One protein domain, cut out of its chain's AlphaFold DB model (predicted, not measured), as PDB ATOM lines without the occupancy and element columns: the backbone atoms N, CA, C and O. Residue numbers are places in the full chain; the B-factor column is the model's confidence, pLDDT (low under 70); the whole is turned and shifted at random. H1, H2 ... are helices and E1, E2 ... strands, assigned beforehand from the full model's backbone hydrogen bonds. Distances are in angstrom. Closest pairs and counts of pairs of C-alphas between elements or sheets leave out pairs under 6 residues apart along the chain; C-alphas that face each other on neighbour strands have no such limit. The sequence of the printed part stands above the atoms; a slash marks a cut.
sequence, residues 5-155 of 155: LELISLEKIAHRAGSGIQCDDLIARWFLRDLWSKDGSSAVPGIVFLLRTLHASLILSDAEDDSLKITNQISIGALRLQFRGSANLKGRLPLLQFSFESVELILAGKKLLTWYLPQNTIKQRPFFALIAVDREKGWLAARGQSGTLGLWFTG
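What this domain is: This is residues 5 to 155 of the 155 residues of the protein "Putative membrane protein" of cyanobiont of Ornithocercus magnificus (UniProt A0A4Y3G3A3). Eight strands ring round into a small closed barrel, and the far parts of E3, E4 and E5 run on past the ring to make, with E6, a curved wing at one end of the long axis. H1 packs across the outside of the barrel at the other end, over E7 and E8, while H2 and H3 sit by the barrel wall. The printed part has 151 residues, with H1 H2 E1 H3 E2 E3 E4 E5 E6 E7 E8 E9 along it; the class is mixed, helices and strands. The sheet is antiparallel, and round the ring run E1 E2 E3 E4 E5 E7 E8 E9 and back to E1. The whole is compact, with a radius of gyration of the C-alphas of 15.5 A and spans of 46 by 36 by 32 A.

Where its parts are: Find C-alpha 5 at (27.745, -17.330, 34.388); from there H1, residues 5 to 17, runs 18.6 A. Next come H2, residues 23 to 26; E1, residues 28 to 36, 22.3 A; and H3, residues 45 to 53. E2, residues 57 to 62, leads to the long strands E3, residues 67 to 76, 29.5 A; E4, residues 79 to 90, 33.6 A; and E5, residues 95 to 107, 32.8 A, which bends by 68 degrees at residue 101. E6, residues 110 to 116, starts at (17.865, 15.516, 58.643). After it come E7, residues 127 to 134, E8, residues 139 to 144, and E9, residues 149 to 154, which ends at (21.772, -8.284, 53.179).

How they stand to each other: Look first at the closing pair, E9 and E1, where N 31 and O 153 are 2.7 A apart. E2 to E6 form a meander, each strand the antiparallel neighbour of the one before, and so do E7 to E9. E5 pairs in a staggered way: with E7 over residues 95 to 97, N 96 to O 128 at 2.8 A, and with E6 over residues 102 to 107, N 103 to O 115 at 2.8 A. H1 lies outside the barrel at a height over the sheet of 9.1 A, across the strands at 80 degrees to E7 on the local plane; their closest C-alphas, of Glu 11 and Ile 131, are 5.1 A apart. H2 is outside too, over none of the strands. H3 stands at the sheet's level, its Val 48 and Asp 34 of E1 6.3 A apart at their C-alphas. H1 and H3 have each O i to N i+4 pair within hydrogen-bond range; H2 is too short for one.

The domain as a whole: The C-alphas of Arg 16 and Leu 112, the two farthest apart, are 46.6 A from each other. The printed part has no cut and no long link. Look for pLDDT under 70 at residues 42 to 46 and 120 to 123; the mean of the printed part is 88.9.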
ATOM      1  N   LEU A   5      28.167 -16.110  35.090       91.69
ATOM      2  CA  LEU A   5      27.745 -17.330  34.388       91.69
ATOM      3  C   LEU A   5      26.861 -18.233  35.261       91.69
ATOM      4  O   LEU A   5      25.890 -18.817  34.768       91.69
ATOM      5  N   GLU A   6      27.154 -18.317  36.559       92.69
ATOM      6  CA  GLU A   6      26.294 -19.017  37.520       92.69
ATOM      7  C   GLU A   6      24.929 -18.327  37.626       92.69
ATOM      8  O   GLU A   6      23.905 -19.005  37.580       92.69
ATOM      9  N   LEU A   7      24.888 -16.988  37.647       92.62
ATOM     10  CA  LEU A   7      23.633 -16.225  37.624       92.62
ATOM     11  C   LEU A   7      22.806 -16.478  36.359       92.62
ATOM     12  O   LEU A   7      21.594 -16.659  36.454       92.62
ATOM     13  N   ILE A   8      23.439 -16.558  35.186       93.00
ATOM     14  CA  ILE A   8      22.750 -16.919  33.931       93.00
ATOM     15  C   ILE A   8      22.179 -18.338  34.004       93.00
ATOM     16  O   ILE A   8      21.111 -18.622  33.459       93.00
ATOM     17  N   SER A   9      22.891 -19.249  34.660       93.31
ATOM     18  CA  SER A   9      22.448 -20.634  34.814       93.31
ATOM     19  C   SER A   9      21.242 -20.719  35.753       93.31
ATOM     20  O   SER A   9      20.256 -21.373  35.416       93.31
ATOM     21  N   LEU A  10      21.273 -19.979  36.866       92.75
ATOM     22  CA  LEU A  10      20.136 -19.816  37.776       92.75
ATOM     23  C   LEU A  10      18.933 -19.169  37.083       92.75
ATOM     24  O   LEU A  10      17.812 -19.643  37.234       92.75
ATOM     25  N   GLU A  11      19.152 -18.149  36.255       93.06
ATOM     26  CA  GLU A  11      18.085 -17.494  35.493       93.06
ATOM     27  C   GLU A  11      17.390 -18.462  34.528       93.06
ATOM     28  O   GLU A  11      16.162 -18.488  34.446       93.06
ATOM     29  N   LYS A  12      18.148 -19.327  33.841       92.19
ATOM     30  CA  LYS A  12      17.570 -20.375  32.983       92.19
ATOM     31  C   LYS A  12      16.705 -21.356  33.778       92.19
ATOM     32  O   LYS A  12      15.684 -21.811  33.261       92.19
ATOM     33  N   ILE A  13      17.105 -21.695  35.004       90.50
ATOM     34  CA  ILE A  13      16.319 -22.552  35.900       90.50
ATOM     35  C   ILE A  13      15.037 -21.822  36.314       90.50
ATOM     36  O   ILE A  13      13.948 -22.371  36.144       90.50
ATOM     37  N   ALA A  14      15.151 -20.565  36.747       90.38
ATOM     38  CA  ALA A  14      14.024 -19.722  37.134       90.38
ATOM     39  C   ALA A  14      13.013 -19.530  35.989       90.38
ATOM     40  O   ALA A  14      11.808 -19.582  36.216       90.38
ATOM     41  N   HIS A  15      13.469 -19.393  34.740       88.12
ATOM     42  CA  HIS A  15      12.586 -19.330  33.569       88.12
ATOM     43  C   HIS A  15      11.777 -20.617  33.352       88.12
ATOM     44  O   HIS A  15      10.646 -20.555  32.875       88.12
ATOM     45  N   ARG A  16      12.349 -21.787  33.663       87.12
ATOM     46  CA  ARG A  16      11.698 -23.090  33.444       87.12
ATOM     47  C   ARG A  16      10.769 -23.470  34.593       87.12
ATOM     48  O   ARG A  16       9.660 -23.938  34.352       87.12
ATOM     49  N   ALA A  17      11.226 -23.288  35.827       84.62
ATOM     50  CA  ALA A  17      10.513 -23.733  37.020       84.62
ATOM     51  C   ALA A  17       9.633 -22.631  37.644       84.62
ATOM     52  O   ALA A  17       8.615 -22.938  38.266       84.62
ATOM     53  N   GLY A  18       9.953 -21.358  37.397       83.19
ATOM     54  CA  GLY A  18       9.641 -20.252  38.305       83.19
ATOM     55  C   GLY A  18      10.745 -20.119  39.359       83.19
ATOM     56  O   GLY A  18      11.403 -21.105  39.684       83.19
ATOM     57  N   SER A  19      10.974 -18.912  39.886       83.69
ATOM     58  CA  SER A  19      11.933 -18.726  40.991       83.69
ATOM     59  C   SER A  19      11.306 -18.937  42.372       83.69
ATOM     60  O   SER A  19      12.037 -19.084  43.342       83.69
ATOM     61  N   GLY A  20       9.971 -18.954  42.469       86.56
ATOM     62  CA  GLY A  20       9.247 -19.150  43.731       86.56
ATOM     63  C   GLY A  20       9.347 -17.984  44.719       86.56
ATOM     64  O   GLY A  20       8.830 -18.104  45.820       86.56
ATOM     65  N   ILE A  21       9.984 -16.875  44.331       92.50
ATOM     66  CA  ILE A  21      10.228 -15.719  45.202       92.50
ATOM     67  C   ILE A  21       8.914 -14.998  45.507       92.50
ATOM     68  O   ILE A  21       8.183 -14.623  44.583       92.50
ATOM     69  N   GLN A  22       8.659 -14.761  46.791       91.44
ATOM     70  CA  GLN A  22       7.509 -14.016  47.302       91.44
ATOM     71  C   GLN A  22       7.935 -12.662  47.891       91.44
ATOM     72  O   GLN A  22       9.124 -12.377  48.038       91.44
ATOM     73  N   CYS A  23       6.966 -11.794  48.209       91.06
ATOM     74  CA  CYS A  23       7.244 -10.469  48.774       91.06
ATOM     75  C   CYS A  23       8.046 -10.568  50.084       91.06
ATOM     76  O   CYS A  23       9.040  -9.858  50.240       91.06
ATOM     77  N   ASP A  24       7.697 -11.521  50.950       92.06
ATOM     78  CA  ASP A  24       8.353 -11.755  52.244       92.06
ATOM     79  C   ASP A  24       9.836 -12.119  52.135       92.06
ATOM     80  O   ASP A  24      10.621 -11.828  53.043       92.06
ATOM     81  N   ASP A  25      10.245 -12.732  51.023       92.62
ATOM     82  CA  ASP A  25      11.645 -13.081  50.781       92.62
ATOM     83  C   ASP A  25      12.509 -11.858  50.479       92.62
ATOM     84  O   ASP A  25      13.734 -11.903  50.609       92.62
ATOM     85  N   LEU A  26      11.875 -10.766  50.059       94.38
ATOM     86  CA  LEU A  26      12.541  -9.561  49.590       94.38
ATOM     87  C   LEU A  26      12.640  -8.482  50.660       94.38
ATOM     88  O   LEU A  26      13.423  -7.550  50.476       94.38
ATOM     89  N   ILE A  27      11.883  -8.584  51.754       94.94
ATOM     90  CA  ILE A  27      11.872  -7.589  52.831       94.94
ATOM     91  C   ILE A  27      13.227  -7.591  53.548       94.94
ATOM     92  O   ILE A  27      13.493  -8.419  54.417       94.94
ATOM     93  N   ALA A  28      14.092  -6.656  53.160       95.81
ATOM     94  CA  ALA A  28      15.404  -6.415  53.746       95.81
ATOM     95  C   ALA A  28      16.029  -5.138  53.155       95.81
ATOM     96  O   ALA A  28      15.490  -4.485  52.253       95.81
ATOM     97  N   ARG A  29      17.224  -4.799  53.648       95.94
ATOM     98  CA  ARG A  29      18.139  -3.868  52.984       95.94
ATOM     99  C   ARG A  29      19.207  -4.665  52.242       95.94
ATOM    100  O   ARG A  29      20.083  -5.261  52.853       95.94
ATOM    101  N   TRP A  30      19.175  -4.579  50.925       95.62
ATOM    102  CA  TRP A  30      20.075  -5.259  50.008       95.62
ATOM    103  C   TRP A  30      21.160  -4.301  49.518       95.62
ATOM    104  O   TRP A  30      20.885  -3.358  48.779       95.62
ATOM    105  N   PHE A  31      22.407  -4.522  49.904       93.94
ATOM    106  CA  PHE A  31      23.558  -3.748  49.450       93.94
ATOM    107  C   PHE A  31      24.087  -4.298  48.138       93.94
ATOM    108  O   PHE A  31      24.331  -5.500  48.017       93.94
ATOM    109  N   LEU A  32      24.271  -3.426  47.148       91.56
ATOM    110  CA  LEU A  32      24.790  -3.852  45.858       91.56
ATOM    111  C   LEU A  32      26.227  -4.336  46.024       91.56
ATOM    112  O   LEU A  32      27.103  -3.580  46.450       91.56
ATOM    113  N   ARG A  33      26.470  -5.585  45.633       89.69
ATOM    114  CA  ARG A  33      27.807  -6.159  45.642       89.69
ATOM    115  C   ARG A  33      28.400  -6.161  44.251       89.69
ATOM    116  O   ARG A  33      29.435  -5.543  44.056       89.69
ATOM    117  N   ASP A  34      27.773  -6.810  43.286       89.94
ATOM    118  CA  ASP A  34      28.361  -7.019  41.962       89.94
ATOM    119  C   ASP A  34      27.347  -6.716  40.857       89.94
ATOM    120  O   ASP A  34      26.138  -6.880  41.039       89.94
ATOM    121  N   LEU A  35      27.854  -6.277  39.704       90.12
ATOM    122  CA  LEU A  35      27.080  -6.106  38.476       90.12
ATOM    123  C   LEU A  35      27.841  -6.736  37.326       90.12
ATOM    124  O   LEU A  35      29.023  -6.440  37.200       90.12
ATOM    125  N   TRP A  36      27.165  -7.477  36.453       91.00
ATOM    126  CA  TRP A  36      27.725  -8.002  35.208       91.00
ATOM    127  C   TRP A  36      26.940  -7.522  33.990       91.00
ATOM    128  O   TRP A  36      25.751  -7.194  34.067       91.00
ATOM    129  N   SER A  37      27.611  -7.517  32.842       88.31
ATOM    130  CA  SER A  37      26.991  -7.357  31.528       88.31
ATOM    131  C   SER A  37      25.915  -8.419  31.253       88.31
ATOM    132  O   SER A  37      25.759  -9.406  31.975       88.31
ATOM    133  N   LYS A  38      25.151  -8.217  30.174       87.06
ATOM    134  CA  LYS A  38      24.013  -9.072  29.805       87.06
ATOM    135  C   LYS A  38      24.382 -10.554  29.655       87.06
ATOM    136  O   LYS A  38      23.571 -11.418  29.987       87.06
ATOM    137  N   ASP A  39      25.586 -10.815  29.177       86.69
ATOM    138  CA  ASP A  39      26.202 -12.116  28.920       86.69
ATOM    139  C   ASP A  39      27.049 -12.646  30.093       86.69
ATOM    140  O   ASP A  39      27.609 -13.734  29.998       86.69
ATOM    141  N   GLY A  40      27.115 -11.919  31.216       82.88
ATOM    142  CA  GLY A  40      27.796 -12.369  32.435       82.88
ATOM    143  C   GLY A  40      29.326 -12.321  32.366       82.88
ATOM    144  O   GLY A  40      29.981 -12.815  33.282       82.88
ATOM    145  N   SER A  41      29.889 -11.745  31.301       79.25
ATOM    146  CA  SER A  41      31.309 -11.840  30.944       79.25
ATOM    147  C   SER A  41      32.199 -10.801  31.623       79.25
ATOM    148  O   SER A  41      33.365 -11.089  31.880       79.25
ATOM    149  N   SER A  42      31.680  -9.618  31.965       69.25
ATOM    150  CA  SER A  42      32.479  -8.621  32.679       69.25
ATOM    151  C   SER A  42      31.667  -7.857  33.705       69.25
ATOM    152  O   SER A  42      30.552  -7.395  33.432       69.25
ATOM    153  N   ALA A  43      32.247  -7.723  34.899       67.56
ATOM    154  CA  ALA A  43      31.729  -6.785  35.869       67.56
ATOM    155  C   ALA A  43      31.921  -5.370  35.327       67.56
ATOM    156  O   ALA A  43      32.951  -5.114  34.720       67.56
ATOM    157  N   VAL A  44      30.975  -4.444  35.507       69.25
ATOM    158  CA  VAL A  44      31.149  -3.067  35.001       69.25
ATOM    159  C   VAL A  44      32.024  -2.290  35.999       69.25
ATOM    160  O   VAL A  44      31.477  -1.709  36.939       69.25
ATOM    161  N   PRO A  45      33.372  -2.285  35.887       65.00
ATOM    162  CA  PRO A  45      34.239  -2.167  37.063       65.00
ATOM    163  C   PRO A  45      34.159  -0.781  37.702       65.00
ATOM    164  O   PRO A  45      34.037  -0.666  38.918       65.00
ATOM    165  N   GLY A  46      34.135   0.273  36.877       69.69
ATOM    166  CA  GLY A  46      34.004   1.654  37.348       69.69
ATOM    167  C   GLY A  46      32.651   1.946  38.000       69.69
ATOM    168  O   GLY A  46      32.594   2.638  39.011       69.69
ATOM    169  N   ILE A  47      31.564   1.368  37.477       70.62
ATOM    170  CA  ILE A  47      30.215   1.544  38.031       70.62
ATOM    171  C   ILE A  47      30.063   0.754  39.333       70.62
ATOM    172  O   ILE A  47      29.541   1.285  40.307       70.62
ATOM    173  N   VAL A  48      30.557  -0.485  39.388       72.38
ATOM    174  CA  VAL A  48      30.525  -1.308  40.608       72.38
ATOM    175  C   VAL A  48      31.351  -0.659  41.715       72.38
ATOM    176  O   VAL A  48      30.876  -0.548  42.843       72.38
ATOM    177  N   PHE A  49      32.558  -0.185  41.400       70.44
ATOM    178  CA  PHE A  49      33.407   0.515  42.363       70.44
ATOM    179  C   PHE A  49      32.735   1.785  42.896       70.44
ATOM    180  O   PHE A  49      32.673   1.988  44.112       70.44
ATOM    181  N   LEU A  50      32.165   2.602  42.004       75.25
ATOM    182  CA  LEU A  50      31.424   3.798  42.392       75.25
ATOM    183  C   LEU A  50      30.241   3.438  43.297       75.25
ATOM    184  O   LEU A  50      30.130   3.970  44.392       75.25
ATOM    185  N   LEU A  51      29.389   2.497  42.894       76.81
ATOM    186  CA  LEU A  51      28.182   2.154  43.650       76.81
ATOM    187  C   LEU A  51      28.487   1.523  45.014       76.81
ATOM    188  O   LEU A  51      27.769   1.799  45.975       76.81
ATOM    189  N   ARG A  52      29.568   0.741  45.133       78.06
ATOM    190  CA  ARG A  52      30.060   0.245  46.430       78.06
ATOM    191  C   ARG A  52      30.517   1.386  47.331       78.06
ATOM    192  O   ARG A  52      30.128   1.433  48.492       78.06
ATOM    193  N   THR A  53      31.287   2.326  46.782       73.75
ATOM    194  CA  THR A  53      31.758   3.520  47.507       73.75
ATOM    195  C   THR A  53      30.589   4.399  47.954       73.75
ATOM    196  O   THR A  53      30.599   4.959  49.046       73.75
ATOM    197  N   LEU A  54      29.549   4.477  47.125       84.19
ATOM    198  CA  LEU A  54      28.300   5.171  47.412       84.19
ATOM    199  C   LEU A  54      27.345   4.360  48.305       84.19
ATOM    200  O   LEU A  54      26.189   4.755  48.439       84.19
ATOM    201  N   HIS A  55      27.762   3.220  48.869       86.81
ATOM    202  CA  HIS A  55      26.916   2.320  49.665       86.81
ATOM    203  C   HIS A  55      25.512   2.127  49.064       86.81
ATOM    204  O   HIS A  55      24.492   2.288  49.750       86.81
ATOM    205  N   ALA A  56      25.460   1.851  47.758       91.62
ATOM    206  CA  ALA A  56      24.211   1.682  47.036       91.62
ATOM    207  C   ALA A  56      23.410   0.524  47.641       91.62
ATOM    208  O   ALA A  56      23.907  -0.598  47.767       91.62
ATOM    209  N   SER A  57      22.166   0.795  48.023       94.62
ATOM    210  CA  SER A  57      21.280  -0.193  48.630       94.62
ATOM    211  C   SER A  57      19.863  -0.101  48.083       94.62
ATOM    212  O   SER A  57      19.334   0.981  47.832       94.62
ATOM    213  N   LEU A  58      19.258  -1.266  47.914       95.44
ATOM    214  CA  LEU A  58      17.852  -1.464  47.626       95.44
ATOM    215  C   LEU A  58      17.177  -1.888  48.928       95.44
ATOM    216  O   LEU A  58      17.495  -2.930  49.487       95.44
ATOM    217  N   ILE A  59      16.266  -1.072  49.433       96.88
ATOM    218  CA  ILE A  59      15.478  -1.383  50.621       96.88
ATOM    219  C   ILE A  59      14.082  -1.733  50.140       96.88
ATOM    220  O   ILE A  59      13.465  -0.950  49.411       96.88
ATOM    221  N   LEU A  60      13.603  -2.894  50.554       96.62
ATOM    222  CA  LEU A  60      12.243  -3.339  50.316       96.62
ATOM    223  C   LEU A  60      11.598  -3.576  51.674       96.62
ATOM    224  O   LEU A  60      12.193  -4.199  52.554       96.62
ATOM    225  N   SER A  61      10.407  -3.027  51.858       96.06
ATOM    226  CA  SER A  61       9.625  -3.217  53.070       96.06
ATOM    227  C   SER A  61       8.177  -3.482  52.725       96.06
ATOM    228  O   SER A  61       7.712  -3.095  51.653       96.06
ATOM    229  N   ASP A  62       7.479  -4.078  53.676       93.69
ATOM    230  CA  ASP A  62       6.078  -4.419  53.528       93.69
ATOM    231  C   ASP A  62       5.180  -3.195  53.274       93.69
ATOM    232  O   ASP A  62       5.491  -2.055  53.677       93.69
ATOM    233  N   ALA A  63       4.081  -3.439  52.575       90.25
ATOM    234  CA  ALA A  63       3.003  -2.501  52.306       90.25
ATOM    235  C   ALA A  63       1.665  -3.257  52.232       90.25
ATOM    236  O   ALA A  63       1.619  -4.476  52.315       90.25
ATOM    237  N   GLU A  64       0.556  -2.533  52.105       83.56
ATOM    238  CA  GLU A  64      -0.770  -3.159  52.026       83.56
ATOM    239  C   GLU A  64      -0.950  -3.940  50.706       83.56
ATOM    240  O   GLU A  64      -0.282  -3.652  49.708       83.56
ATOM    241  N   ASP A  65      -1.859  -4.921  50.697       80.25
ATOM    242  CA  ASP A  65      -2.288  -5.686  49.512       80.25
ATOM    243  C   ASP A  65      -1.163  -6.405  48.733       80.25
ATOM    244  O   ASP A  65      -1.065  -6.282  47.507       80.25
ATOM    245  N   ASP A  66      -0.295  -7.150  49.431       77.00
ATOM    246  CA  ASP A  66       0.839  -7.895  48.843       77.00
ATOM    247  C   ASP A  66       1.788  -7.017  47.998       77.00
ATOM    248  O   ASP A  66       2.489  -7.486  47.088       77.00
ATOM    249  N   SER A  67       1.818  -5.714  48.282       89.06
ATOM    250  CA  SER A  67       2.725  -4.764  47.651       89.06
ATOM    251  C   SER A  67       3.952  -4.494  48.523       89.06
ATOM    252  O   SER A  67       4.015  -4.835  49.698       89.06
ATOM    253  N   LEU A  68       4.973  -3.884  47.928       95.06
ATOM    254  CA  LEU A  68       6.206  -3.517  48.610       95.06
ATOM    255  C   LEU A  68       6.430  -2.015  48.486       95.06
ATOM    256  O   LEU A  68       6.248  -1.418  47.423       95.06
ATOM    257  N   LYS A  69       6.933  -1.393  49.545       96.81
ATOM    258  CA  LYS A  69       7.625  -0.109  49.422       96.81
ATOM    259  C   LYS A  69       9.046  -0.370  48.963       96.81
ATOM    260  O   LYS A  69       9.743  -1.224  49.507       96.81
ATOM    261  N   ILE A  70       9.490   0.411  47.989       96.81
ATOM    262  CA  ILE A  70      10.844   0.346  47.450       96.81
ATOM    263  C   ILE A  70      11.580   1.645  47.734       96.81
ATOM    264  O   ILE A  70      11.061   2.744  47.530       96.81
ATOM    265  N   THR A  71      12.817   1.522  48.201       96.94
ATOM    266  CA  THR A  71      13.743   2.644  48.310       96.94
ATOM    267  C   THR A  71      15.088   2.280  47.704       96.94
ATOM    268  O   THR A  71      15.773   1.391  48.202       96.94
ATOM    269  N   ASN A  72      15.501   2.992  46.659       94.69
ATOM    270  CA  ASN A  72      16.878   2.941  46.178       94.69
ATOM    271  C   ASN A  72      17.664   4.074  46.843       94.69
ATOM    272  O   ASN A  72      17.289   5.241  46.733       94.69
ATOM    273  N   GLN A  73      18.715   3.732  47.578       95.38
ATOM    274  CA  GLN A  73      19.503   4.669  48.366       95.38
ATOM    275  C   GLN A  73      20.969   4.615  47.956       95.38
ATOM    276  O   GLN A  73      21.564   3.542  47.909       95.38
ATOM    277  N   ILE A  74      21.578   5.788  47.815       94.50
ATOM    278  CA  ILE A  74      23.032   5.963  47.848       94.50
ATOM    279  C   ILE A  74      23.416   6.865  49.025       94.50
ATOM    280  O   ILE A  74      22.634   7.720  49.451       94.50
ATOM    281  N   SER A  75      24.606   6.656  49.577       91.88
ATOM    282  CA  SER A  75      25.112   7.330  50.773       91.88
ATOM    283  C   SER A  75      26.590   7.690  50.613       91.88
ATOM    284  O   SER A  75      27.406   6.828  50.302       91.88
ATOM    285  N   ILE A  76      26.940   8.947  50.886       89.62
ATOM    286  CA  ILE A  76      28.317   9.453  50.914       89.62
ATOM    287  C   ILE A  76      28.529  10.135  52.263       89.62
ATOM    288  O   ILE A  76      28.047  11.245  52.496       89.62
ATOM    289  N   GLY A  77      29.211   9.451  53.183       89.12
ATOM    290  CA  GLY A  77      29.308   9.903  54.571       89.12
ATOM    291  C   GLY A  77      27.916  10.118  55.182       89.12
ATOM    292  O   GLY A  77      27.073   9.224  55.162       89.12
ATOM    293  N   ALA A  78      27.663  11.320  55.700       92.75
ATOM    294  CA  ALA A  78      26.376  11.682  56.296       92.75
ATOM    295  C   ALA A  78      25.284  12.048  55.270       92.75
ATOM    296  O   ALA A  78      24.122  12.206  55.659       92.75
ATOM    297  N   LEU A  79      25.640  12.219  53.991       94.75
ATOM    298  CA  LEU A  79      24.711  12.566  52.919       94.75
ATOM    299  C   LEU A  79      24.071  11.299  52.348       94.75
ATOM    300  O   LEU A  79      24.767  10.344  52.012       94.75
ATOM    301  N   ARG A  80      22.750  11.295  52.192       96.31
ATOM    302  CA  ARG A  80      21.985  10.225  51.545       96.31
ATOM    303  C   ARG A  80      21.038  10.803  50.509       96.31
ATOM    304  O   ARG A  80      20.348  11.781  50.783       96.31
ATOM    305  N   LEU A  81      20.973  10.145  49.360       96.62
ATOM    306  CA  LEU A  81      19.956  10.365  48.338       96.62
ATOM    307  C   LEU A  81      19.077   9.116  48.277       96.62
ATOM    308  O   LEU A  81      19.601   8.006  48.166       96.62
ATOM    309  N   GLN A  82      17.764   9.287  48.383       96.81
ATOM    310  CA  GLN A  82      16.799   8.188  48.391       96.81
ATOM    311  C   GLN A  82      15.733   8.404  47.327       96.81
ATOM    312  O   GLN A  82      15.042   9.413  47.355       96.81
ATOM    313  N   PHE A  83      15.557   7.431  46.445       96.19
ATOM    314  CA  PHE A  83      14.408   7.330  45.554       96.19
ATOM    315  C   PHE A  83      13.394   6.411  46.212       96.19
ATOM    316  O   PHE A  83      13.731   5.265  46.501       96.19
ATOM    317  N   ARG A  84      12.182   6.897  46.467       96.19
ATOM    318  CA  ARG A  84      11.131   6.161  47.181       96.19
ATOM    319  C   ARG A  84       9.913   5.965  46.304       96.19
ATOM    320  O   ARG A  84       9.583   6.848  45.517       96.19
ATOM    321  N   GLY A  85       9.229   4.848  46.482       94.81
ATOM    322  CA  GLY A  85       7.910   4.628  45.907       94.81
ATOM    323  C   GLY A  85       7.397   3.225  46.180       94.81
ATOM    324  O   GLY A  85       7.733   2.615  47.199       94.81
ATOM    325  N   SER A  86       6.604   2.721  45.248       94.00
ATOM    326  CA  SER A  86       5.890   1.453  45.340       94.00
ATOM    327  C   SER A  86       6.435   0.414  44.360       94.00
ATOM    328  O   SER A  86       6.951   0.736  43.283       94.00
ATOM    329  N   ALA A  87       6.326  -0.850  44.747       94.12
ATOM    330  CA  ALA A  87       6.711  -2.004  43.961       94.12
ATOM    331  C   ALA A  87       5.732  -3.161  44.168       94.12
ATOM    332  O   ALA A  87       5.050  -3.250  45.184       94.12
ATOM    333  N   ASN A  88       5.665  -4.063  43.200       93.12
ATOM    334  CA  ASN A  88       4.907  -5.299  43.310       93.12
ATOM    335  C   ASN A  88       5.546  -6.417  42.494       93.12
ATOM    336  O   ASN A  88       6.221  -6.172  41.490       93.12
ATOM    337  N   LEU A  89       5.306  -7.654  42.921       92.19
ATOM    338  CA  LEU A  89       5.709  -8.836  42.175       92.19
ATOM    339  C   LEU A  89       4.642  -9.213  41.153       92.19
ATOM    340  O   LEU A  89       3.448  -9.226  41.448       92.19
ATOM    341  N   LYS A  90       5.073  -9.532  39.930       88.62
ATOM    342  CA  LYS A  90       4.182 -10.019  38.873       88.62
ATOM    343  C   LYS A  90       4.747 -11.216  38.134       88.62
ATOM    344  O   LYS A  90       5.901 -11.211  37.715       88.62
ATOM    345  N   GLY A  91       3.861 -12.165  37.843       84.06
ATOM    346  CA  GLY A  91       4.148 -13.313  36.991       84.06
ATOM    347  C   GLY A  91       4.905 -14.436  37.698       84.06
ATOM    348  O   GLY A  91       5.301 -14.329  38.853       84.06
ATOM    349  N   ARG A  92       5.086 -15.543  36.971       73.25
ATOM    350  CA  ARG A  92       5.714 -16.779  37.471       73.25
ATOM    351  C   ARG A  92       7.236 -16.684  37.595       73.25
ATOM    352  O   ARG A  92       7.826 -17.322  38.462       73.25
ATOM    353  N   LEU A  93       7.859 -15.904  36.712       78.81
ATOM    354  CA  LEU A  93       9.178 -15.336  36.944       78.81
ATOM    355  C   LEU A  93       8.923 -13.950  37.540       78.81
ATOM    356  O   LEU A  93       8.581 -13.046  36.773       78.81
ATOM    357  N   PRO A  94       8.981 -13.798  38.869       83.19
ATOM    358  CA  PRO A  94       8.530 -12.597  39.534       83.19
ATOM    359  C   PRO A  94       9.333 -11.402  39.033       83.19
ATOM    360  O   PRO A  94      10.537 -11.261  39.262       83.19
ATOM    361  N   LEU A  95       8.636 -10.545  38.296       92.44
ATOM    362  CA  LEU A  95       9.106  -9.226  37.941       92.44
ATOM    363  C   LEU A  95       8.765  -8.316  39.110       92.44
ATOM    364  O   LEU A  95       7.587  -8.082  39.377       92.44
ATOM    365  N   LEU A  96       9.785  -7.789  39.778       94.06
ATOM    366  CA  LEU A  96       9.621  -6.693  40.720       94.06
ATOM    367  C   LEU A  96       9.425  -5.417  39.906       94.06
ATOM    368  O   LEU A  96      10.399  -4.779  39.508       94.06
ATOM    369  N   GLN A  97       8.172  -5.097  39.590       93.31
ATOM    370  CA  GLN A  97       7.805  -3.853  38.920       93.31
ATOM    371  C   GLN A  97       7.755  -2.739  39.951       93.31
ATOM    372  O   GLN A  97       7.239  -2.946  41.043       93.31
ATOM    373  N   PHE A  98       8.263  -1.559  39.614       92.38
ATOM    374  CA  PHE A  98       8.286  -0.450  40.557       92.38
ATOM    375  C   PHE A  98       8.089   0.907  39.892       92.38
ATOM    376  O   PHE A  98       8.229   1.069  38.679       92.38
ATOM    377  N   SER A  99       7.765   1.896  40.713       91.94
ATOM    378  CA  SER A  99       7.705   3.306  40.344       91.94
ATOM    379  C   SER A  99       8.229   4.147  41.494       91.94
ATOM    380  O   SER A  99       7.874   3.913  42.645       91.94
ATOM    381  N   PHE A 100       9.061   5.140  41.184       92.94
ATOM    382  CA  PHE A 100       9.479   6.125  42.173       92.94
ATOM    383  C   PHE A 100       8.520   7.313  42.165       92.94
ATOM    384  O   PHE A 100       8.156   7.841  41.118       92.94
ATOM    385  N   GLU A 101       8.126   7.722  43.359       94.12
ATOM    386  CA  GLU A 101       7.188   8.804  43.639       94.12
ATOM    387  C   GLU A 101       7.903  10.038  44.172       94.12
ATOM    388  O   GLU A 101       7.450  11.160  43.957       94.12
ATOM    389  N   SER A 102       9.036   9.854  44.847       95.50
ATOM    390  CA  SER A 102       9.809  10.965  45.381       95.50
ATOM    391  C   SER A 102      11.302  10.680  45.429       95.50
ATOM    392  O   SER A 102      11.752   9.531  45.435       95.50
ATOM    393  N   VAL A 103      12.066  11.765  45.477       97.00
ATOM    394  CA  VAL A 103      13.495  11.783  45.755       97.00
ATOM    395  C   VAL A 103      13.722  12.615  47.008       97.00
ATOM    396  O   VAL A 103      13.252  13.748  47.094       97.00
ATOM    397  N   GLU A 104      14.448  12.078  47.979       97.44
ATOM    398  CA  GLU A 104      14.781  12.758  49.228       97.44
ATOM    399  C   GLU A 104      16.295  12.939  49.353       97.44
ATOM    400  O   GLU A 104      17.058  11.983  49.184       97.44
ATOM    401  N   LEU A 105      16.725  14.155  49.698       97.50
ATOM    402  CA  LEU A 105      18.097  14.444  50.111       97.50
ATOM    403  C   LEU A 105      18.145  14.571  51.631       97.50
ATOM    404  O   LEU A 105      17.420  15.376  52.214       97.50
ATOM    405  N   ILE A 106      19.006  13.794  52.276       97.56
ATOM    406  CA  ILE A 106      19.116  13.710  53.734       97.56
ATOM    407  C   ILE A 106      20.575  13.947  54.124       97.56
ATOM    408  O   ILE A 106      21.458  13.288  53.588       97.56
ATOM    409  N   LEU A 107      20.838  14.824  55.090       97.06
ATOM    410  CA  LEU A 107      22.172  15.065  55.646       97.06
ATOM    411  C   LEU A 107      22.150  14.854  57.159       97.06
ATOM    412  O   LEU A 107      21.346  15.464  57.861       97.06
ATOM    413  N   ALA A 108      23.018  13.975  57.662       94.19
ATOM    414  CA  ALA A 108      23.126  13.649  59.091       94.19
ATOM    415  C   ALA A 108      21.767  13.285  59.730       94.19
ATOM    416  O   ALA A 108      21.436  13.702  60.835       94.19
ATOM    417  N   GLY A 109      20.937  12.545  58.986       92.75
ATOM    418  CA  GLY A 109      19.594  12.141  59.418       92.75
ATOM    419  C   GLY A 109      18.498  13.193  59.216       92.75
ATOM    420  O   GLY A 109      17.326  12.831  59.245       92.75
ATOM    421  N   LYS A 110      18.840  14.455  58.931       95.19
ATOM    422  CA  LYS A 110      17.865  15.516  58.643       95.19
ATOM    423  C   LYS A 110      17.531  15.553  57.157       95.19
ATOM    424  O   LYS A 110      18.418  15.688  56.315       95.19
ATOM    425  N   LYS A 111      16.245  15.438  56.831       96.69
ATOM    426  CA  LYS A 111      15.734  15.620  55.470       96.69
ATOM    427  C   LYS A 111      15.906  17.087  55.072       96.69
ATOM    428  O   LYS A 111      15.317  17.960  55.698       96.69
ATOM    429  N   LEU A 112      16.738  17.337  54.065       96.69
ATOM    430  CA  LEU A 112      16.994  18.671  53.530       96.69
ATOM    431  C   LEU A 112      15.962  19.040  52.471       96.69
ATOM    432  O   LEU A 112      15.433  20.146  52.483       96.69
ATOM    433  N   LEU A 113      15.704  18.119  51.539       96.38
ATOM    434  CA  LEU A 113      14.866  18.363  50.369       96.38
ATOM    435  C   LEU A 113      14.041  17.120  50.033       96.38
ATOM    436  O   LEU A 113      14.447  15.983  50.292       96.38
ATOM    437  N   THR A 114      12.866  17.345  49.457       97.19
ATOM    438  CA  THR A 114      12.018  16.305  48.869       97.19
ATOM    439  C   THR A 114      11.468  16.816  47.554       97.19
ATOM    440  O   THR A 114      10.850  17.878  47.508       97.19
ATOM    441  N   TRP A 115      11.689  16.048  46.497       96.44
ATOM    442  CA  TRP A 115      11.133  16.296  45.175       96.44
ATOM    443  C   TRP A 115      10.154  15.185  44.849       96.44
ATOM    444  O   TRP A 115      10.520  14.014  44.903       96.44
ATOM    445  N   TYR A 116       8.924  15.539  44.498       94.44
ATOM    446  CA  TYR A 116       7.952  14.572  44.004       94.44
ATOM    447  C   TYR A 116       8.145  14.388  42.504       94.44
ATOM    448  O   TYR A 116       8.251  15.359  41.752       94.44
ATOM    449  N   LEU A 117       8.240  13.134  42.081       89.31
ATOM    450  CA  LEU A 117       8.420  12.779  40.686       89.31
ATOM    451  C   LEU A 117       7.055  12.759  39.992       89.31
ATOM    452  O   LEU A 117       6.080  12.270  40.571       89.31
ATOM    453  N   PRO A 118       6.965  13.255  38.748       84.88
ATOM    454  CA  PRO A 118       5.738  13.143  37.983       84.88
ATOM    455  C   PRO A 118       5.419  11.662  37.771       84.88
ATOM    456  O   PRO A 118       6.244  10.901  37.258       84.88
ATOM    457  N   GLN A 119       4.201  11.267  38.134       76.38
ATOM    458  CA  GLN A 119       3.648   9.956  37.808       76.38
ATOM    459  C   GLN A 119       3.287   9.939  36.322       76.38
ATOM    460  O   GLN A 119       2.120   9.977  35.942       76.38
ATOM    461  N   ASN A 120       4.296   9.962  35.454       58.12
ATOM    462  CA  ASN A 120       4.048   9.785  34.036       58.12
ATOM    463  C   ASN A 120       3.453   8.391  33.837       58.12
ATOM    464  O   ASN A 120       3.937   7.406  34.399       58.12
ATOM    465  N   THR A 121       2.413   8.305  33.014       54.19
ATOM    466  CA  THR A 121       1.844   7.064  32.479       54.19
ATOM    467  C   THR A 121       2.869   6.407  31.551       54.19
ATOM    468  O   THR A 121       2.704   6.327  30.335       54.19
ATOM    469  N   ILE A 122       3.999   5.971  32.112       59.91
ATOM    470  CA  ILE A 122       5.005   5.213  31.382       59.91
ATOM    471  C   ILE A 122       4.315   3.916  30.965       59.91
ATOM    472  O   ILE A 122       3.886   3.132  31.812       59.91
ATOM    473  N   LYS A 123       4.197   3.692  29.648       63.69
ATOM    474  CA  LYS A 123       3.548   2.494  29.083       63.69
ATOM    475  C   LYS A 123       4.133   1.188  29.638       63.69
ATOM    476  O   LYS A 123       3.428   0.187  29.692       63.69
ATOM    477  N   GLN A 124       5.401   1.197  30.055       71.00
ATOM    478  CA  GLN A 124       6.056   0.089  30.747       71.00
ATOM    479  C   GLN A 124       6.776   0.586  31.997       71.00
ATOM    480  O   GLN A 124       7.739   1.345  31.908       71.00
ATOM    481  N   ARG A 125       6.322   0.125  33.164       83.12
ATOM    482  CA  ARG A 125       7.016   0.386  34.426       83.12
ATOM    483  C   ARG A 125       8.383  -0.310  34.431       83.12
ATOM    484  O   ARG A 125       8.474  -1.434  33.925       83.12
ATOM    485  N   PRO A 126       9.427   0.323  34.992       89.31
ATOM    486  CA  PRO A 126      10.707  -0.338  35.184       89.31
ATOM    487  C   PRO A 126      10.543  -1.553  36.097       89.31
ATOM    488  O   PRO A 126       9.637  -1.614  36.936       89.31
ATOM    489  N   PHE A 127      11.413  -2.541  35.907       92.50
ATOM    490  CA  PHE A 127      11.358  -3.777  36.671       92.50
ATOM    491  C   PHE A 127      12.728  -4.428  36.844       92.50
ATOM    492  O   PHE A 127      13.659  -4.195  36.067       92.50
ATOM    493  N   PHE A 128      12.803  -5.301  37.846       93.62
ATOM    494  CA  PHE A 128      13.845  -6.311  37.982       93.62
ATOM    495  C   PHE A 128      13.241  -7.697  37.771       93.62
ATOM    496  O   PHE A 128      12.259  -8.046  38.421       93.62
ATOM    497  N   ALA A 129      13.815  -8.495  36.874       94.06
ATOM    498  CA  ALA A 129      13.489  -9.913  36.778       94.06
ATOM    499  C   ALA A 129      14.257 -10.654  37.874       94.06
ATOM    500  O   ALA A 129      15.487 -10.734  37.821       94.06
ATOM    501  N   LEU A 130      13.550 -11.129  38.897       95.25
ATOM    502  CA  LEU A 130      14.178 -11.767  40.047       95.25
ATOM    503  C   LEU A 130      14.614 -13.185  39.681       95.25
ATOM    504  O   LEU A 130      13.804 -14.014  39.261       95.25
ATOM    505  N   ILE A 131      15.909 -13.445  39.839       94.69
ATOM    506  CA  ILE A 131      16.539 -14.700  39.428       94.69
ATOM    507  C   ILE A 131      16.481 -15.700  40.577       94.69
ATOM    508  O   ILE A 131      15.970 -16.804  40.414       94.69
ATOM    509  N   ALA A 132      17.018 -15.309  41.732       94.69
ATOM    510  CA  ALA A 132      17.104 -16.145  42.918       94.69
ATOM    511  C   ALA A 132      17.306 -15.276  44.164       94.69
ATOM    512  O   ALA A 132      17.889 -14.192  44.090       94.69
ATOM    513  N   VAL A 133      16.856 -15.788  45.302       95.06
ATOM    514  CA  VAL A 133      17.116 -15.241  46.632       95.06
ATOM    515  C   VAL A 133      17.494 -16.402  47.547       95.06
ATOM    516  O   VAL A 133      16.924 -17.486  47.446       95.06
ATOM    517  N   ASP A 134      18.475 -16.192  48.410       94.06
ATOM    518  CA  ASP A 134      18.892 -17.149  49.430       94.06
ATOM    519  C   ASP A 134      18.934 -16.382  50.750       94.06
ATOM    520  O   ASP A 134      19.839 -15.578  50.987       94.06
ATOM    521  N   ARG A 135      17.901 -16.572  51.575       88.62
ATOM    522  CA  ARG A 135      17.759 -15.846  52.844       88.62
ATOM    523  C   ARG A 135      18.759 -16.317  53.890       88.62
ATOM    524  O   ARG A 135      19.225 -15.501  54.674       88.62
ATOM    525  N   GLU A 136      19.122 -17.599  53.870       88.94
ATOM    526  CA  GLU A 136      20.097 -18.167  54.806       88.94
ATOM    527  C   GLU A 136      21.494 -17.596  54.558       88.94
ATOM    528  O   GLU A 136      22.201 -17.231  55.495       88.94
ATOM    529  N   LYS A 137      21.885 -17.473  53.285       90.62
ATOM    530  CA  LYS A 137      23.170 -16.872  52.892       90.62
ATOM    531  C   LYS A 137      23.093 -15.369  52.652       90.62
ATOM    532  O   LYS A 137      24.114 -14.757  52.329       90.62
ATOM    533  N   GLY A 138      21.904 -14.788  52.766       93.94
ATOM    534  CA  GLY A 138      21.677 -13.355  52.722       93.94
ATOM    535  C   GLY A 138      21.981 -12.700  51.377       93.94
ATOM    536  O   GLY A 138      22.586 -11.630  51.360       93.94
ATOM    537  N   TRP A 139      21.596 -13.297  50.247       95.31
ATOM    538  CA  TRP A 139      21.809 -12.679  48.933       95.31
ATOM    539  C   TRP A 139      20.587 -12.714  48.022       95.31
ATOM    540  O   TRP A 139      19.746 -13.605  48.096       95.31
ATOM    541  N   LEU A 140      20.525 -11.723  47.135       96.31
ATOM    542  CA  LEU A 140      19.475 -11.531  46.140       96.31
ATOM    543  C   LEU A 140      20.122 -11.291  44.781       96.31
ATOM    544  O   LEU A 140      21.030 -10.468  44.664       96.31
ATOM    545  N   ALA A 141      19.636 -11.972  43.749       95.62
ATOM    546  CA  ALA A 141      20.080 -11.778  42.380       95.62
ATOM    547  C   ALA A 141      18.918 -11.450  41.448       95.62
ATOM    548  O   ALA A 141      17.853 -12.071  41.499       95.62
ATOM    549  N   ALA A 142      19.143 -10.496  40.550       95.38
ATOM    550  CA  ALA A 142      18.135 -10.069  39.593       95.38
ATOM    551  C   ALA A 142      18.756  -9.516  38.311       95.38
ATOM    552  O   ALA A 142      19.907  -9.073  38.294       95.38
ATOM    553  N   ARG A 143      17.967  -9.492  37.240       93.88
ATOM    554  CA  ARG A 143      18.305  -8.813  35.989       93.88
ATOM    555  C   ARG A 143      17.527  -7.508  35.870       93.88
ATOM    556  O   ARG A 143      16.306  -7.490  35.997       93.88
ATOM    557  N   GLY A 144      18.231  -6.409  35.615       90.25
ATOM    558  CA  GLY A 144      17.619  -5.116  35.319       90.25
ATOM    559  C   GLY A 144      17.100  -5.026  33.885       90.25
ATOM    560  O   GLY A 144      17.510  -5.786  33.007       90.25
ATOM    561  N   GLN A 145      16.244  -4.040  33.620       85.25
ATOM    562  CA  GLN A 145      15.656  -3.804  32.294       85.25
ATOM    563  C   GLN A 145      16.697  -3.546  31.183       85.25
ATOM    564  O   GLN A 145      16.472  -3.916  30.034       85.25
ATOM    565  N   SER A 146      17.863  -2.977  31.515       82.75
ATOM    566  CA  SER A 146      19.005  -2.819  30.592       82.75
ATOM    567  C   SER A 146      19.671  -4.147  30.203       82.75
ATOM    568  O   SER A 146      20.556  -4.179  29.349       82.75
ATOM    569  N   GLY A 147      19.290  -5.248  30.852       86.56
ATOM    570  CA  GLY A 147      19.925  -6.552  30.735       86.56
ATOM    571  C   GLY A 147      21.089  -6.761  31.702       86.56
ATOM    572  O   GLY A 147      21.624  -7.859  31.725       86.56
ATOM    573  N   THR A 148      21.481  -5.777  32.511       89.62
ATOM    574  CA  THR A 148      22.543  -5.942  33.518       89.62
ATOM    575  C   THR A 148      22.125  -6.952  34.590       89.62
ATOM    576  O   THR A 148      21.000  -6.898  35.085       89.62
ATOM    577  N   LEU A 149      23.031  -7.854  34.960       92.88
ATOM    578  CA  LEU A 149      22.858  -8.774  36.084       92.88
ATOM    579  C   LEU A 149      23.361  -8.110  37.357       92.88
ATOM    580  O   LEU A 149      24.472  -7.591  37.363       92.88
ATOM    581  N   GLY A 150      22.567  -8.139  38.420       92.50
ATOM    582  CA  GLY A 150      22.939  -7.599  39.719       92.50
ATOM    583  C   GLY A 150      22.875  -8.641  40.817       92.50
ATOM    584  O   GLY A 150      22.036  -9.545  40.796       92.50
ATOM    585  N   LEU A 151      23.782  -8.490  41.775       93.88
ATOM    586  CA  LEU A 151      23.846  -9.293  42.980       93.88
ATOM    587  C   LEU A 151      23.980  -8.377  44.189       93.88
ATOM    588  O   LEU A 151      24.889  -7.543  44.266       93.88
ATOM    589  N   TRP A 152      23.085  -8.576  45.144       94.75
ATOM    590  CA  TRP A 152      23.027  -7.841  46.393       94.75
ATOM    591  C   TRP A 152      23.155  -8.775  47.589       94.75
ATOM    592  O   TRP A 152      22.829  -9.957  47.496       94.75
ATOM    593  N   PHE A 153      23.617  -8.228  48.710       94.69
ATOM    594  CA  PHE A 153      23.737  -8.917  49.994       94.69
ATOM    595  C   PHE A 153      22.946  -8.171  51.058       94.69
ATOM    596  O   PHE A 153      22.971  -6.941  51.079       94.69
ATOM    597  N   THR A 154      22.258  -8.888  51.938       91.62
ATOM    598  CA  THR A 154      21.772  -8.284  53.179       91.62
ATOM    599  C   THR A 154      22.939  -8.174  54.157       91.62
ATOM    600  O   THR A 154      23.791  -9.062  54.216       91.62
ATOM    601  N   GLY A 155      23.013  -7.034  54.842       72.31
ATOM    602  CA  GLY A 155      23.929  -6.823  55.967       72.31
ATOM    603  C   GLY A 155      23.322  -7.290  57.275       72.31
ATOM    604  O   GLY A 155      22.083  -7.485  57.298       72.31
TER     605      GLY A 155